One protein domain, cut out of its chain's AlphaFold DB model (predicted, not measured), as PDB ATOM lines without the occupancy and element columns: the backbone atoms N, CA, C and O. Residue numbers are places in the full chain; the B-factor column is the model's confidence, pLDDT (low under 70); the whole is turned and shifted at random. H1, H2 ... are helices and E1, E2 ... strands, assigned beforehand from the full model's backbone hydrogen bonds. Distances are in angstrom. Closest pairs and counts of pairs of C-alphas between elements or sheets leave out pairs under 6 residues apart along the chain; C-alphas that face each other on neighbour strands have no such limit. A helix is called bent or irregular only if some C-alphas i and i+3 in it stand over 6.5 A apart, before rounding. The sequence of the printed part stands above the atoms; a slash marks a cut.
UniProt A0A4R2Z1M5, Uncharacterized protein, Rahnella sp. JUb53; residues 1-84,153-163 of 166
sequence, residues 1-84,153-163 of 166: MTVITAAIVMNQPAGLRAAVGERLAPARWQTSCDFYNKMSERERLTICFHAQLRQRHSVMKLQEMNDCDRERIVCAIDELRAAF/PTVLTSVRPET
ATOM      1  N   MET A   1      -5.992  48.975  24.585       62.75
ATOM      2  CA  MET A   1      -7.182  48.265  24.092       62.75
ATOM      3  C   MET A   1      -7.021  46.830  24.560       62.75
ATOM      4  O   MET A   1      -5.893  46.429  24.822       62.75
ATOM      5  N   THR A   2      -8.121  46.121  24.791       85.62
ATOM      6  CA  THR A   2      -8.083  44.720  25.226       85.62
ATOM      7  C   THR A   2      -8.646  43.861  24.106       85.62
ATOM      8  O   THR A   2      -9.818  44.016  23.759       85.62
ATOM      9  N   VAL A   3      -7.825  42.968  23.556       92.62
ATOM     10  CA  VAL A   3      -8.297  41.897  22.672       92.62
ATOM     11  C   VAL A   3      -8.776  40.738  23.530       92.62
ATOM     12  O   VAL A   3      -8.095  40.320  24.463       92.62
ATOM     13  N   ILE A   4      -9.964  40.231  23.224       93.94
ATOM     14  CA  ILE A   4     -10.544  39.059  23.866       93.94
ATOM     15  C   ILE A   4     -10.535  37.914  22.855       93.94
ATOM     16  O   ILE A   4     -11.255  37.945  21.855       93.94
ATOM     17  N   THR A   5      -9.705  36.913  23.136       94.81
ATOM     18  CA  THR A   5      -9.570  35.678  22.356       94.81
ATOM     19  C   THR A   5     -10.277  34.519  23.044       94.81
ATOM     20  O   THR A   5     -10.623  34.601  24.228       94.81
ATOM     21  N   ALA A   6     -10.469  33.414  22.322       93.19
ATOM     22  CA  ALA A   6     -11.088  32.221  22.897       93.19
ATOM     23  C   ALA A   6     -10.280  31.707  24.099       93.19
ATOM     24  O   ALA A   6     -10.854  31.410  25.142       93.19
ATOM     25  N   ALA A   7      -8.947  31.711  24.004       92.62
ATOM     26  CA  ALA A   7      -8.066  31.317  25.101       92.62
ATOM     27  C   ALA A   7      -8.270  32.177  26.365       92.62
ATOM     28  O   ALA A   7      -8.333  31.643  27.471       92.62
ATOM     29  N   ILE A   8      -8.431  33.498  26.215       93.19
ATOM     30  CA  ILE A   8      -8.703  34.400  27.347       93.19
ATOM     31  C   ILE A   8     -10.045  34.064  27.998       93.19
ATOM     32  O   ILE A   8     -10.141  34.059  29.223       93.19
ATOM     33  N   VAL A   9     -11.073  33.791  27.194       93.81
ATOM     34  CA  VAL A   9     -12.415  33.461  27.689       93.81
ATOM     35  C   VAL A   9     -12.419  32.114  28.406       93.81
ATOM     36  O   VAL A   9     -12.921  32.031  29.523       93.81
ATOM     37  N   MET A  10     -11.816  31.079  27.820       92.44
ATOM     38  CA  MET A  10     -11.815  29.726  28.388       92.44
ATOM     39  C   MET A  10     -10.981  29.596  29.667       92.44
ATOM     40  O   MET A  10     -11.245  28.714  30.476       92.44
ATOM     41  N   ASN A  11     -10.029  30.504  29.894       94.25
ATOM     42  CA  ASN A  11      -9.274  30.572  31.146       94.25
ATOM     43  C   ASN A  11     -10.043  31.255  32.297       94.25
ATOM     44  O   ASN A  11      -9.531  31.329  33.414       94.25
ATOM     45  N   GLN A  12     -11.254  31.774  32.060       92.62
ATOM     46  CA  GLN A  12     -12.076  32.391  33.106       92.62
ATOM     47  C   GLN A  12     -12.904  31.346  33.869       92.62
ATOM     48  O   GLN A  12     -13.400  30.390  33.269       92.62
ATOM     49  N   PRO A  13     -13.156  31.553  35.177       95.00
ATOM     50  CA  PRO A  13     -14.097  30.727  35.927       95.00
ATOM     51  C   PRO A  13     -15.480  30.707  35.267       95.00
ATOM     52  O   PRO A  13     -15.975  31.754  34.844       95.00
ATOM     53  N   ALA A  14     -16.139  29.544  35.243       92.94
ATOM     54  CA  ALA A  14     -17.414  29.349  34.544       92.94
ATOM     55  C   ALA A  14     -18.492  30.383  34.927       92.94
ATOM     56  O   ALA A  14     -19.150  30.935  34.050       92.94
ATOM     57  N   GLY A  15     -18.621  30.719  36.217       92.56
ATOM     58  CA  GLY A  15     -19.582  31.731  36.678       92.56
ATOM     59  C   GLY A  15     -19.284  33.146  36.164       92.56
ATOM     60  O   GLY A  15     -20.202  33.872  35.789       92.56
ATOM     61  N   LEU A  16     -18.003  33.532  36.085       93.94
ATOM     62  CA  LEU A  16     -17.601  34.817  35.502       93.94
ATOM     63  C   LEU A  16     -17.853  34.824  33.993       93.94
ATOM     64  O   LEU A  16     -18.390  35.793  33.461       93.94
ATOM     65  N   ARG A  17     -17.492  33.731  33.320       95.06
ATOM     66  CA  ARG A  17     -17.665  33.561  31.880       95.06
ATOM     67  C   ARG A  17     -19.135  33.670  31.473       95.06
ATOM     68  O   ARG A  17     -19.440  34.457  30.582       95.06
ATOM     69  N   ALA A  18     -20.036  33.002  32.198       93.69
ATOM     70  CA  ALA A  18     -21.482  33.106  31.998       93.69
ATOM     71  C   ALA A  18     -21.994  34.541  32.214       93.69
ATOM     72  O   ALA A  18     -22.665  35.097  31.347       93.69
ATOM     73  N   ALA A  19     -21.597  35.197  33.312       94.50
ATOM     74  CA  ALA A  19     -22.009  36.574  33.598       94.50
ATOM     75  C   ALA A  19     -21.535  37.580  32.528       94.50
ATOM     76  O   ALA A  19     -22.265  38.507  32.169       94.50
ATOM     77  N   VAL A  20     -20.315  37.409  32.003       94.56
ATOM     78  CA  VAL A  20     -19.789  38.208  30.882       94.56
ATOM     79  C   VAL A  20     -20.544  37.888  29.591       94.56
ATOM     80  O   VAL A  20     -20.888  38.816  28.854       94.56
ATOM     81  N   GLY A  21     -20.817  36.606  29.338       94.44
ATOM     82  CA  GLY A  21     -21.577  36.111  28.192       94.44
ATOM     83  C   GLY A  21     -22.961  36.737  28.084       94.44
ATOM     84  O   GLY A  21     -23.328  37.231  27.024       94.44
ATOM     85  N   GLU A  22     -23.695  36.808  29.192       93.56
ATOM     86  CA  GLU A  22     -25.046  37.377  29.219       93.56
ATOM     87  C   GLU A  22     -25.062  38.904  29.084       93.56
ATOM     88  O   GLU A  22     -25.937  39.465  28.427       93.56
ATOM     89  N   ARG A  23     -24.111  39.602  29.720       94.25
ATOM     90  CA  ARG A  23     -24.218  41.059  29.933       94.25
ATOM     91  C   ARG A  23     -23.348  41.902  29.012       94.25
ATOM     92  O   ARG A  23     -23.680  43.054  28.754       94.25
ATOM     93  N   LEU A  24     -22.205  41.377  28.572       95.25
ATOM     94  CA  LEU A  24     -21.168  42.169  27.899       95.25
ATOM     95  C   LEU A  24     -20.793  41.619  26.523       95.25
ATOM     96  O   LEU A  24     -20.465  42.403  25.629       95.25
ATOM     97  N   ALA A  25     -20.813  40.296  26.343       96.00
ATOM     98  CA  ALA A  25     -20.361  39.665  25.109       96.00
ATOM     99  C   ALA A  25     -21.150  40.112  23.861       96.00
ATOM    100  O   ALA A  25     -20.487  40.441  22.877       96.00
ATOM    101  N   PRO A  26     -22.498  40.241  23.874       96.44
ATOM    102  CA  PRO A  26     -23.252  40.660  22.689       96.44
ATOM    103  C   PRO A  26     -22.848  42.051  22.189       96.44
ATOM    104  O   PRO A  26     -22.556  42.232  21.009       96.44
ATOM    105  N   ALA A  27     -22.741  43.027  23.095       96.69
ATOM    106  CA  ALA A  27     -22.370  44.397  22.745       96.69
ATOM    107  C   ALA A  27     -20.916  44.505  22.255       96.69
ATOM    108  O   ALA A  27     -20.635  45.201  21.277       96.69
ATOM    109  N   ARG A  28     -19.981  43.792  22.904       96.44
ATOM    110  CA  ARG A  28     -18.562  43.747  22.497       96.44
ATOM    111  C   ARG A  28     -18.385  43.088  21.134       96.44
ATOM    112  O   ARG A  28     -17.626  43.589  20.303       96.44
ATOM    113  N   TRP A  29     -19.096  41.986  20.908       97.56
ATOM    114  CA  TRP A  29     -19.128  41.283  19.634       97.56
ATOM    115  C   TRP A  29     -19.643  42.189  18.518       97.56
ATOM    116  O   TRP A  29     -18.940  42.393  17.529       97.56
ATOM    117  N   GLN A  30     -20.812  42.807  18.714       98.06
ATOM    118  CA  GLN A  30     -21.395  43.702  17.719       98.06
ATOM    119  C   GLN A  30     -20.470  44.883  17.417       98.06
ATOM    120  O   GLN A  30     -20.234  45.186  16.255       98.06
ATOM    121  N   THR A  31     -19.867  45.484  18.445       97.56
ATOM    122  CA  THR A  31     -18.914  46.593  18.283       97.56
ATOM    123  C   THR A  31     -17.690  46.185  17.453       97.56
ATOM    124  O   THR A  31     -17.252  46.942  16.587       97.56
ATOM    125  N   SER A  32     -17.149  44.984  17.684       97.75
ATOM    126  CA  SER A  32     -15.999  44.460  16.930       97.75
ATOM    127  C   SER A  32     -16.362  44.209  15.466       97.75
ATOM    128  O   SER A  32     -15.633  44.621  14.561       97.75
ATOM    129  N   CYS A  33     -17.524  43.589  15.234       98.25
ATOM    130  CA  CYS A  33     -18.075  43.372  13.901       98.25
ATOM    131  C   CYS A  33     -18.321  44.693  13.174       98.25
ATOM    132  O   CYS A  33     -17.879  44.849  12.042       98.25
ATOM    133  N   ASP A  34     -18.982  45.657  13.811       98.06
ATOM    134  CA  ASP A  34     -19.294  46.955  13.217       98.06
ATOM    135  C   ASP A  34     -18.031  47.723  12.850       98.06
ATOM    136  O   ASP A  34     -17.970  48.305  11.770       98.06
ATOM    137  N   PHE A  35     -17.016  47.714  13.717       97.56
ATOM    138  CA  PHE A  35     -15.757  48.394  13.439       97.56
ATOM    139  C   PHE A  35     -15.075  47.821  12.192       97.56
ATOM    140  O   PHE A  35     -14.787  48.570  11.263       97.56
ATOM    141  N   TYR A  36     -14.893  46.498  12.121       98.00
ATOM    142  CA  TYR A  36     -14.285  45.855  10.951       98.00
ATOM    143  C   TYR A  36     -15.151  46.000   9.690       98.00
ATOM    144  O   TYR A  36     -14.660  46.317   8.609       98.00
ATOM    145  N   ASN A  37     -16.466  45.823   9.817       98.06
ATOM    146  CA  ASN A  37     -17.382  45.846   8.680       98.06
ATOM    147  C   ASN A  37     -17.623  47.263   8.131       98.06
ATOM    148  O   ASN A  37     -18.054  47.399   6.989       98.06
ATOM    149  N   LYS A  38     -17.341  48.322   8.895       97.44
ATOM    150  CA  LYS A  38     -17.377  49.705   8.390       97.44
ATOM    151  C   LYS A  38     -16.132  50.087   7.591       97.44
ATOM    152  O   LYS A  38     -16.205  51.034   6.816       97.44
ATOM    153  N   MET A  39     -15.025  49.361   7.758       97.62
ATOM    154  CA  MET A  39     -13.817  49.583   6.966       97.62
ATOM    155  C   MET A  39     -14.105  49.359   5.480       97.62
ATOM    156  O   MET A  39     -14.795  48.403   5.105       97.62
ATOM    157  N   SER A  40     -13.526  50.216   4.645       97.31
ATOM    158  CA  SER A  40     -13.443  50.025   3.202       97.31
ATOM    159  C   SER A  40     -12.664  48.754   2.858       97.31
ATOM    160  O   SER A  40     -11.863  48.248   3.648       97.31
ATOM    161  N   GLU A  41     -12.844  48.246   1.640       97.12
ATOM    162  CA  GLU A  41     -12.124  47.051   1.192       97.12
ATOM    163  C   GLU A  41     -10.597  47.236   1.229       97.12
ATOM    164  O   GLU A  41      -9.884  46.323   1.637       97.12
ATOM    165  N   ARG A  42     -10.084  48.430   0.894       97.12
ATOM    166  CA  ARG A  42      -8.644  48.751   0.964       97.12
ATOM    167  C   ARG A  42      -8.107  48.687   2.396       97.12
ATOM    168  O   ARG A  42      -7.018  48.158   2.631       97.12
ATOM    169  N   GLU A  43      -8.859  49.204   3.362       98.06
ATOM    170  CA  GLU A  43      -8.498  49.115   4.779       98.06
ATOM    171  C   GLU A  43      -8.526  47.657   5.244       98.06
ATOM    172  O   GLU A  43      -7.549  47.182   5.821       98.06
ATOM    173  N   ARG A  44      -9.567  46.889   4.895       98.44
ATOM    174  CA  ARG A  44      -9.631  45.456   5.224       98.44
ATOM    175  C   ARG A  44      -8.519  44.647   4.566       98.44
ATOM    176  O   ARG A  44      -7.967  43.767   5.218       98.44
ATOM    177  N   LEU A  45      -8.140  44.950   3.322       98.38
ATOM    178  CA  LEU A  45      -6.974  44.353   2.655       98.38
ATOM    179  C   LEU A  45      -5.692  44.605   3.449       98.38
ATOM    180  O   LEU A  45      -4.860  43.711   3.568       98.38
ATOM    181  N   THR A  46      -5.556  45.793   4.030       98.50
ATOM    182  CA  THR A  46      -4.400  46.167   4.855       98.50
ATOM    183  C   THR A  46      -4.365  45.378   6.160       98.50
ATOM    184  O   THR A  46      -3.319  44.835   6.519       98.50
ATOM    185  N   ILE A  47      -5.512  45.241   6.835       98.38
ATOM    186  CA  ILE A  47      -5.632  44.390   8.027       98.38
ATOM    187  C   ILE A  47      -5.346  42.927   7.672       98.38
ATOM    188  O   ILE A  47      -4.568  42.276   8.363       98.38
ATOM    189  N   CYS A  48      -5.910  42.414   6.574       98.56
ATOM    190  CA  CYS A  48      -5.674  41.048   6.105       98.56
ATOM    191  C   CYS A  48      -4.196  40.803   5.788       98.56
ATOM    192  O   CYS A  48      -3.667  39.759   6.160       98.56
ATOM    193  N   PHE A  49      -3.521  41.759   5.145       98.44
ATOM    194  CA  PHE A  49      -2.089  41.683   4.869       98.44
ATOM    195  C   PHE A  49      -1.282  41.554   6.165       98.44
ATOM    196  O   PHE A  49      -0.474  40.635   6.288       98.44
ATOM    197  N   HIS A  50      -1.546  42.409   7.160       98.56
ATOM    198  CA  HIS A  50      -0.866  42.341   8.458       98.56
ATOM    199  C   HIS A  50      -1.169  41.037   9.210       98.56
ATOM    200  O   HIS A  50      -0.267  40.389   9.733       98.56
ATOM    201  N   ALA A  51      -2.427  40.596   9.170       98.25
ATOM    202  CA  ALA A  51      -2.875  39.329   9.735       98.25
ATOM    203  C   ALA A  51      -2.324  38.100   8.987       98.25
ATOM    204  O   ALA A  51      -2.573  36.978   9.424       98.25
ATOM    205  N   GLN A  52      -1.599  38.278   7.874       97.88
ATOM    206  CA  GLN A  52      -1.100  37.231   6.972       97.88
ATOM    207  C   GLN A  52      -2.223  36.353   6.383       97.88
ATOM    208  O   GLN A  52      -2.087  35.136   6.208       97.88
ATOM    209  N   LEU A  53      -3.369  36.969   6.109       97.94
ATOM    210  CA  LEU A  53      -4.525  36.356   5.468       97.94
ATOM    211  C   LEU A  53      -4.526  36.640   3.965       97.94
ATOM    212  O   LEU A  53      -3.997  37.635   3.476       97.94
ATOM    213  N   ARG A  54      -5.157  35.742   3.202       96.69
ATOM    214  CA  ARG A  54      -5.310  35.918   1.748       96.69
ATOM    215  C   ARG A  54      -6.210  37.115   1.443       96.69
ATOM    216  O   ARG A  54      -7.164  37.349   2.180       96.69
ATOM    217  N   GLN A  55      -5.991  37.764   0.299       93.69
ATOM    218  CA  GLN A  55      -6.780  38.926  -0.133       93.69
ATOM    219  C   GLN A  55      -8.293  38.679  -0.120       93.69
ATOM    220  O   GLN A  55      -9.031  39.552   0.299       93.69
ATOM    221  N   ARG A  56      -8.764  37.468  -0.454       95.88
ATOM    222  CA  ARG A  56     -10.200  37.119  -0.423       95.88
ATOM    223  C   ARG A  56     -10.913  37.396   0.912       95.88
ATOM    224  O   ARG A  56     -12.132  37.472   0.928       95.88
ATOM    225  N   HIS A  57     -10.189  37.503   2.027       97.69
ATOM    226  CA  HIS A  57     -10.795  37.794   3.330       97.69
ATOM    227  C   HIS A  57     -11.183  39.275   3.476       97.69
ATOM    228  O   HIS A  57     -12.003  39.597   4.333       97.69
ATOM    229  N   SER A  58     -10.663  40.178   2.633       97.25
ATOM    230  CA  SER A  58     -11.023  41.600   2.683       97.25
ATOM    231  C   SER A  58     -12.481  41.859   2.311       97.25
ATOM    232  O   SER A  58     -13.077  42.807   2.814       97.25
ATOM    233  N   VAL A  59     -13.076  41.010   1.473       97.38
ATOM    234  CA  VAL A  59     -14.485  41.129   1.064       97.38
ATOM    235  C   VAL A  59     -15.449  40.431   2.025       97.38
ATOM    236  O   VAL A  59     -16.658  40.621   1.923       97.38
ATOM    237  N   MET A  60     -14.934  39.664   2.988       98.00
ATOM    238  CA  MET A  60     -15.743  39.003   4.014       98.00
ATOM    239  C   MET A  60     -16.037  39.956   5.175       98.00
ATOM    240  O   MET A  60     -15.238  40.843   5.498       98.00
ATOM    241  N   LYS A  61     -17.169  39.747   5.843       98.00
ATOM    242  CA  LYS A  61     -17.464  40.351   7.147       98.00
ATOM    243  C   LYS A  61     -16.788  39.568   8.269       98.00
ATOM    244  O   LYS A  61     -16.544  38.369   8.144       98.00
ATOM    245  N   LEU A  62     -16.543  40.216   9.408       97.94
ATOM    246  CA  LEU A  62     -15.850  39.587  10.543       97.94
ATOM    247  C   LEU A  62     -16.560  38.306  11.026       97.94
ATOM    248  O   LEU A  62     -15.929  37.289  11.313       97.94
ATOM    249  N   GLN A  63     -17.893  38.340  11.067       97.25
ATOM    250  CA  GLN A  63     -18.738  37.218  11.470       97.25
ATOM    251  C   GLN A  63     -18.861  36.104  10.421       97.25
ATOM    252  O   GLN A  63     -19.439  35.065  10.719       97.25
ATOM    253  N   GLU A  64     -18.371  36.299   9.200       97.31
ATOM    254  CA  GLU A  64     -18.360  35.257   8.160       97.31
ATOM    255  C   GLU A  64     -17.078  34.415   8.233       97.31
ATOM    256  O   GLU A  64     -17.005  33.330   7.659       97.31
ATOM    257  N   MET A  65     -16.065  34.895   8.960       97.25
ATOM    258  CA  MET A  65     -14.788  34.212   9.133       97.25
ATOM    259  C   MET A  65     -14.864  33.119  10.205       97.25
ATOM    260  O   MET A  65     -15.565  33.251  11.223       97.25
ATOM    261  N   ASN A  66     -14.081  32.055  10.002       96.88
ATOM    262  CA  ASN A  66     -13.844  31.048  11.037       96.88
ATOM    263  C   ASN A  66     -13.133  31.677  12.252       96.88
ATOM    264  O   ASN A  66     -12.635  32.803  12.185       96.88
ATOM    265  N   ASP A  67     -13.109  30.967  13.379       95.44
ATOM    266  CA  ASP A  67     -12.607  31.529  14.638       95.44
ATOM    267  C   ASP A  67     -11.117  31.902  14.582       95.44
ATOM    268  O   ASP A  67     -10.738  32.951  15.099       95.44
ATOM    269  N   CYS A  68     -10.293  31.108  13.887       96.50
ATOM    270  CA  CYS A  68      -8.859  31.368  13.730       96.50
ATOM    271  C   CYS A  68      -8.595  32.649  12.926       96.50
ATOM    272  O   CYS A  68      -7.846  33.524  13.362       96.50
ATOM    273  N   ASP A  69      -9.247  32.803  11.773       98.06
ATOM    274  CA  ASP A  69      -9.095  33.990  10.930       98.06
ATOM    275  C   ASP A  69      -9.601  35.241  11.654       98.06
ATOM    276  O   ASP A  69      -8.964  36.294  11.608       98.06
ATOM    277  N   ARG A  70     -10.709  35.120  12.391       97.69
ATOM    278  CA  ARG A  70     -11.265  36.222  13.176       97.69
ATOM    279  C   ARG A  70     -10.327  36.674  14.285       97.69
ATOM    280  O   ARG A  70     -10.169  37.876  14.488       97.69
ATOM    281  N   GLU A  71      -9.707  35.727  14.987       97.81
ATOM    282  CA  GLU A  71      -8.688  36.006  15.998       97.81
ATOM    283  C   GLU A  71      -7.495  36.751  15.401       97.81
ATOM    284  O   GLU A  71      -7.108  37.801  15.909       97.81
ATOM    285  N   ARG A  72      -6.987  36.291  14.255       98.06
ATOM    286  CA  ARG A  72      -5.892  36.969  13.551       98.06
ATOM    287  C   ARG A  72      -6.258  38.393  13.140       98.06
ATOM    288  O   ARG A  72      -5.430  39.286  13.286       98.06
ATOM    289  N   ILE A  73      -7.487  38.624  12.671       98.19
ATOM    290  CA  ILE A  73      -7.973  39.969  12.337       98.19
ATOM    291  C   ILE A  73      -8.002  40.876  13.571       98.19
ATOM    292  O   ILE A  73      -7.468  41.982  13.511       98.19
ATOM    293  N   VAL A  74      -8.597  40.449  14.690       97.50
ATOM    294  CA  VAL A  74      -8.690  41.321  15.878       97.50
ATOM    295  C   VAL A  74      -7.326  41.586  16.516       97.50
ATOM    296  O   VAL A  74      -7.094  42.709  16.958       97.50
ATOM    297  N   CYS A  75      -6.412  40.610  16.503       97.12
ATOM    298  CA  CYS A  75      -5.029  40.806  16.942       97.12
ATOM    299  C   CYS A  75      -4.297  41.800  16.032       97.12
ATOM    300  O   CYS A  75      -3.711  42.758  16.527       97.12
ATOM    301  N   ALA A  76      -4.418  41.652  14.709       97.75
ATOM    302  CA  ALA A  76      -3.819  42.581  13.753       97.75
ATOM    303  C   ALA A  76      -4.329  44.021  13.928       97.75
ATOM    304  O   ALA A  76      -3.559  44.975  13.830       97.75
ATOM    305  N   ILE A  77      -5.625  44.194  14.202       97.44
ATOM    306  CA  ILE A  77      -6.200  45.513  14.486       97.44
ATOM    307  C   ILE A  77      -5.595  46.103  15.765       97.44
ATOM    308  O   ILE A  77      -5.269  47.287  15.765       97.44
ATOM    309  N   ASP A  78      -5.449  45.323  16.837       95.19
ATOM    310  CA  ASP A  78      -4.880  45.815  18.098       95.19
ATOM    311  C   ASP A  78      -3.402  46.195  17.964       95.19
ATOM    312  O   ASP A  78      -3.019  47.283  18.403       95.19
ATOM    313  N   GLU A  79      -2.602  45.367  17.284       95.38
ATOM    314  CA  GLU A  79      -1.190  45.641  16.987       95.38
ATOM    315  C   GLU A  79      -1.035  46.953  16.207       95.38
ATOM    316  O   GLU A  79      -0.380  47.897  16.665       95.38
ATOM    317  N   LEU A  80      -1.725  47.078  15.070       95.81
ATOM    318  CA  LEU A  80      -1.666  48.288  14.251       95.81
ATOM    319  C   LEU A  80      -2.208  49.501  15.009       95.81
ATOM    320  O   LEU A  80      -1.603  50.572  15.009       95.81
ATOM    321  N   ARG A  81      -3.316  49.363  15.731       93.31
ATOM    322  CA  ARG A  81      -3.852  50.460  16.535       93.31
ATOM    323  C   ARG A  81      -2.864  50.907  17.609       93.31
ATOM    324  O   ARG A  81      -2.737  52.109  17.846       93.31
ATOM    325  N   ALA A  82      -2.167  49.986  18.273       91.56
ATOM    326  CA  ALA A  82      -1.145  50.320  19.260       91.56
ATOM    327  C   ALA A  82       0.005  51.133  18.641       91.56
ATOM    328  O   ALA A  82       0.471  52.086  19.279       91.56
ATOM    329  N   ALA A  83       0.388  50.809  17.405       92.44
ATOM    330  CA  ALA A  83       1.413  51.515  16.643       92.44
ATOM    331  C   ALA A  83       0.952  52.900  16.146       92.44
ATOM    332  O   ALA A  83       1.651  53.901  16.329       92.44
ATOM    333  N   PHE A  84      -0.243  52.991  15.554       91.44
ATOM    334  CA  PHE A  84      -0.700  54.177  14.823       91.44
ATOM    335  C   PHE A  84      -1.515  55.167  15.682       91.44
ATOM    336  O   PHE A  84      -1.391  56.375  15.494       91.44
ATOM    337  N   PRO A 153     -12.448  50.728  18.812       91.81
ATOM    338  CA  PRO A 153     -13.167  50.462  20.058       91.81
ATOM    339  C   PRO A 153     -12.238  49.976  21.174       91.81
ATOM    340  O   PRO A 153     -11.357  49.163  20.946       91.81
ATOM    341  N   THR A 154     -12.456  50.387  22.423       91.00
ATOM    342  CA  THR A 154     -11.567  50.022  23.549       91.00
ATOM    343  C   THR A 154     -11.413  48.509  23.773       91.00
ATOM    344  O   THR A 154     -10.394  48.068  24.316       91.00
ATOM    345  N   VAL A 155     -12.404  47.722  23.350       93.88
ATOM    346  CA  VAL A 155     -12.408  46.259  23.409       93.88
ATOM    347  C   VAL A 155     -12.702  45.706  22.021       93.88
ATOM    348  O   VAL A 155     -13.689  46.101  21.401       93.88
ATOM    349  N   LEU A 156     -11.880  44.754  21.585       96.06
ATOM    350  CA  LEU A 156     -12.125  43.916  20.414       96.06
ATOM    351  C   LEU A 156     -12.251  42.464  20.863       96.06
ATOM    352  O   LEU A 156     -11.551  42.033  21.776       96.06
ATOM    353  N   THR A 157     -13.134  41.697  20.237       97.38
ATOM    354  CA  THR A 157     -13.308  40.273  20.542       97.38
ATOM    355  C   THR A 157     -13.409  39.459  19.262       97.38
ATOM    356  O   THR A 157     -14.169  39.805  18.358       97.38
ATOM    357  N   SER A 158     -12.666  38.353  19.195       97.06
ATOM    358  CA  SER A 158     -12.908  37.296  18.207       97.06
ATOM    359  C   SER A 158     -13.964  36.306  18.690       97.06
ATOM    360  O   SER A 158     -14.458  35.501  17.907       97.06
ATOM    361  N   VAL A 159     -14.346  36.353  19.964       96.56
ATOM    362  CA  VAL A 159     -15.233  35.364  20.572       96.56
ATOM    363  C   VAL A 159     -16.689  35.760  20.382       96.56
ATOM    364  O   VAL A 159     -17.109  36.848  20.787       96.56
ATOM    365  N   ARG A 160     -17.448  34.842  19.787       95.44
ATOM    366  CA  ARG A 160     -18.901  34.914  19.647       95.44
ATOM    367  C   ARG A 160     -19.599  34.793  21.007       95.44
ATOM    368  O   ARG A 160     -19.116  34.004  21.824       95.44
ATOM    369  N   PRO A 161     -20.720  35.496  21.250       95.00
ATOM    370  CA  PRO A 161     -21.424  35.452  22.534       95.00
ATOM    371  C   PRO A 161     -21.780  34.035  22.995       95.00
ATOM    372  O   PRO A 161     -21.636  33.727  24.174       95.00
ATOM    373  N   GLU A 162     -22.146  33.150  22.069       92.00
ATOM    374  CA  GLU A 162     -22.556  31.772  22.367       92.00
ATOM    375  C   GLU A 162     -21.419  30.956  23.010       92.00
ATOM    376  O   GLU A 162     -21.652  30.127  23.884       92.00
ATOM    377  N   THR A 163     -20.165  31.258  22.662       91.81
ATOM    378  CA  THR A 163     -18.964  30.587  23.204       91.81
ATOM    379  C   THR A 163     -18.798  30.799  24.713       91.81
ATOM    380  O   THR A 163     -18.158  30.007  25.396       91.81
TER     381      THR A 163
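This is residues 1 to 84 and 153 to 163 of the 166 residues of an uncharacterized protein of Rahnella sp. JUb53 (UniProt A0A4R2Z1M5). A tiny parallel sheet of two strands, E1 and E2, sits near the middle of an elongated, mostly helical body, with H6 packed on both strands and H3 packed mainly on E2. H3 runs along the long axis, from the end that holds H2 to the end where H4 and H5 pack on each other, while H1 is near H2 and off the other helices. The printed part has 95 residues with six named helices and two named strands, in the order E1, H1, H2, H3, H4, H5, H6, E2, and the class is mostly helix. It is compact, with a radius of gyration of the C-alphas of 13.1 A, and spans 41 by 26 by 20 A.

E1, residues 2 to 4, begins at C-alpha 2 (-8.083, 44.720, 25.226). H1 is residues 6 to 10, and H2, residues 14 to 23, is 14.3 A long. H3, residues 25 to 38, is 19.7 A from first to last C-alpha. H4 is residues 41 to 50, 14.2 A long. H5, residues 55 to 59, is neither bent nor irregular, but only just: C-alphas 56 and 59 are 6.1 A apart. H6, residues 67 to 84, is the longest helix at 25.6 A and begins at C-alpha 67 (-12.607, 31.529, 14.638). E2 is residues 155 to 157 and ends at C-alpha 157 (-13.308, 40.273, 20.542).

E1 and E2 are parallel neighbours at 19 degrees; N 4 and O 156 are 2.8 A apart and N 156 and O 2 are 3.1 A apart, both within hydrogen-bond range. The closest C-alphas of H3 and E2 are those of Ser 32 and Leu 156, 5.2 A. Those of H6 and E2 are Val 74 and Leu 156, 6.3 A, and those of E1 and H6 are Val 3 and Cys 75, 6.7 A. H3 and H6 are near each other, with 6 pairs of C-alphas within 10 A. H6 touches H4 with residues 73 to 77 alone, about perpendicular at 86 degrees, closest at the C-alphas of His 50 and Ala 76, 6.1 A. H4 touches H5, closest at the C-alphas of Arg 44 and Ser 58, 4.8 A. H1 and H2 are close but not clearly touching, with the C-alphas of Val 9 and Arg 17 6.7 A apart; H2 and H3 meet only through their link. Every O i to N i+4 pair is within hydrogen-bond range in H1, H2, H3, H4 and H6; in H5 it is 0 of 1, with 1 of 2 O i to N i+3 pairs within range.

The two C-alphas farthest apart are those of Gly 15 and Arg 42, 41.0 A. Residues 85 to 152 are not printed, and C-alphas 84 and 153 are 14.0 A apart across this cut, which the link from H6 to E2 spans. Of the links that are printed whole, H5 to H6 is short and the others are tight. The mean pLDDT of the printed part is 95.5, and residue 1 is under 70.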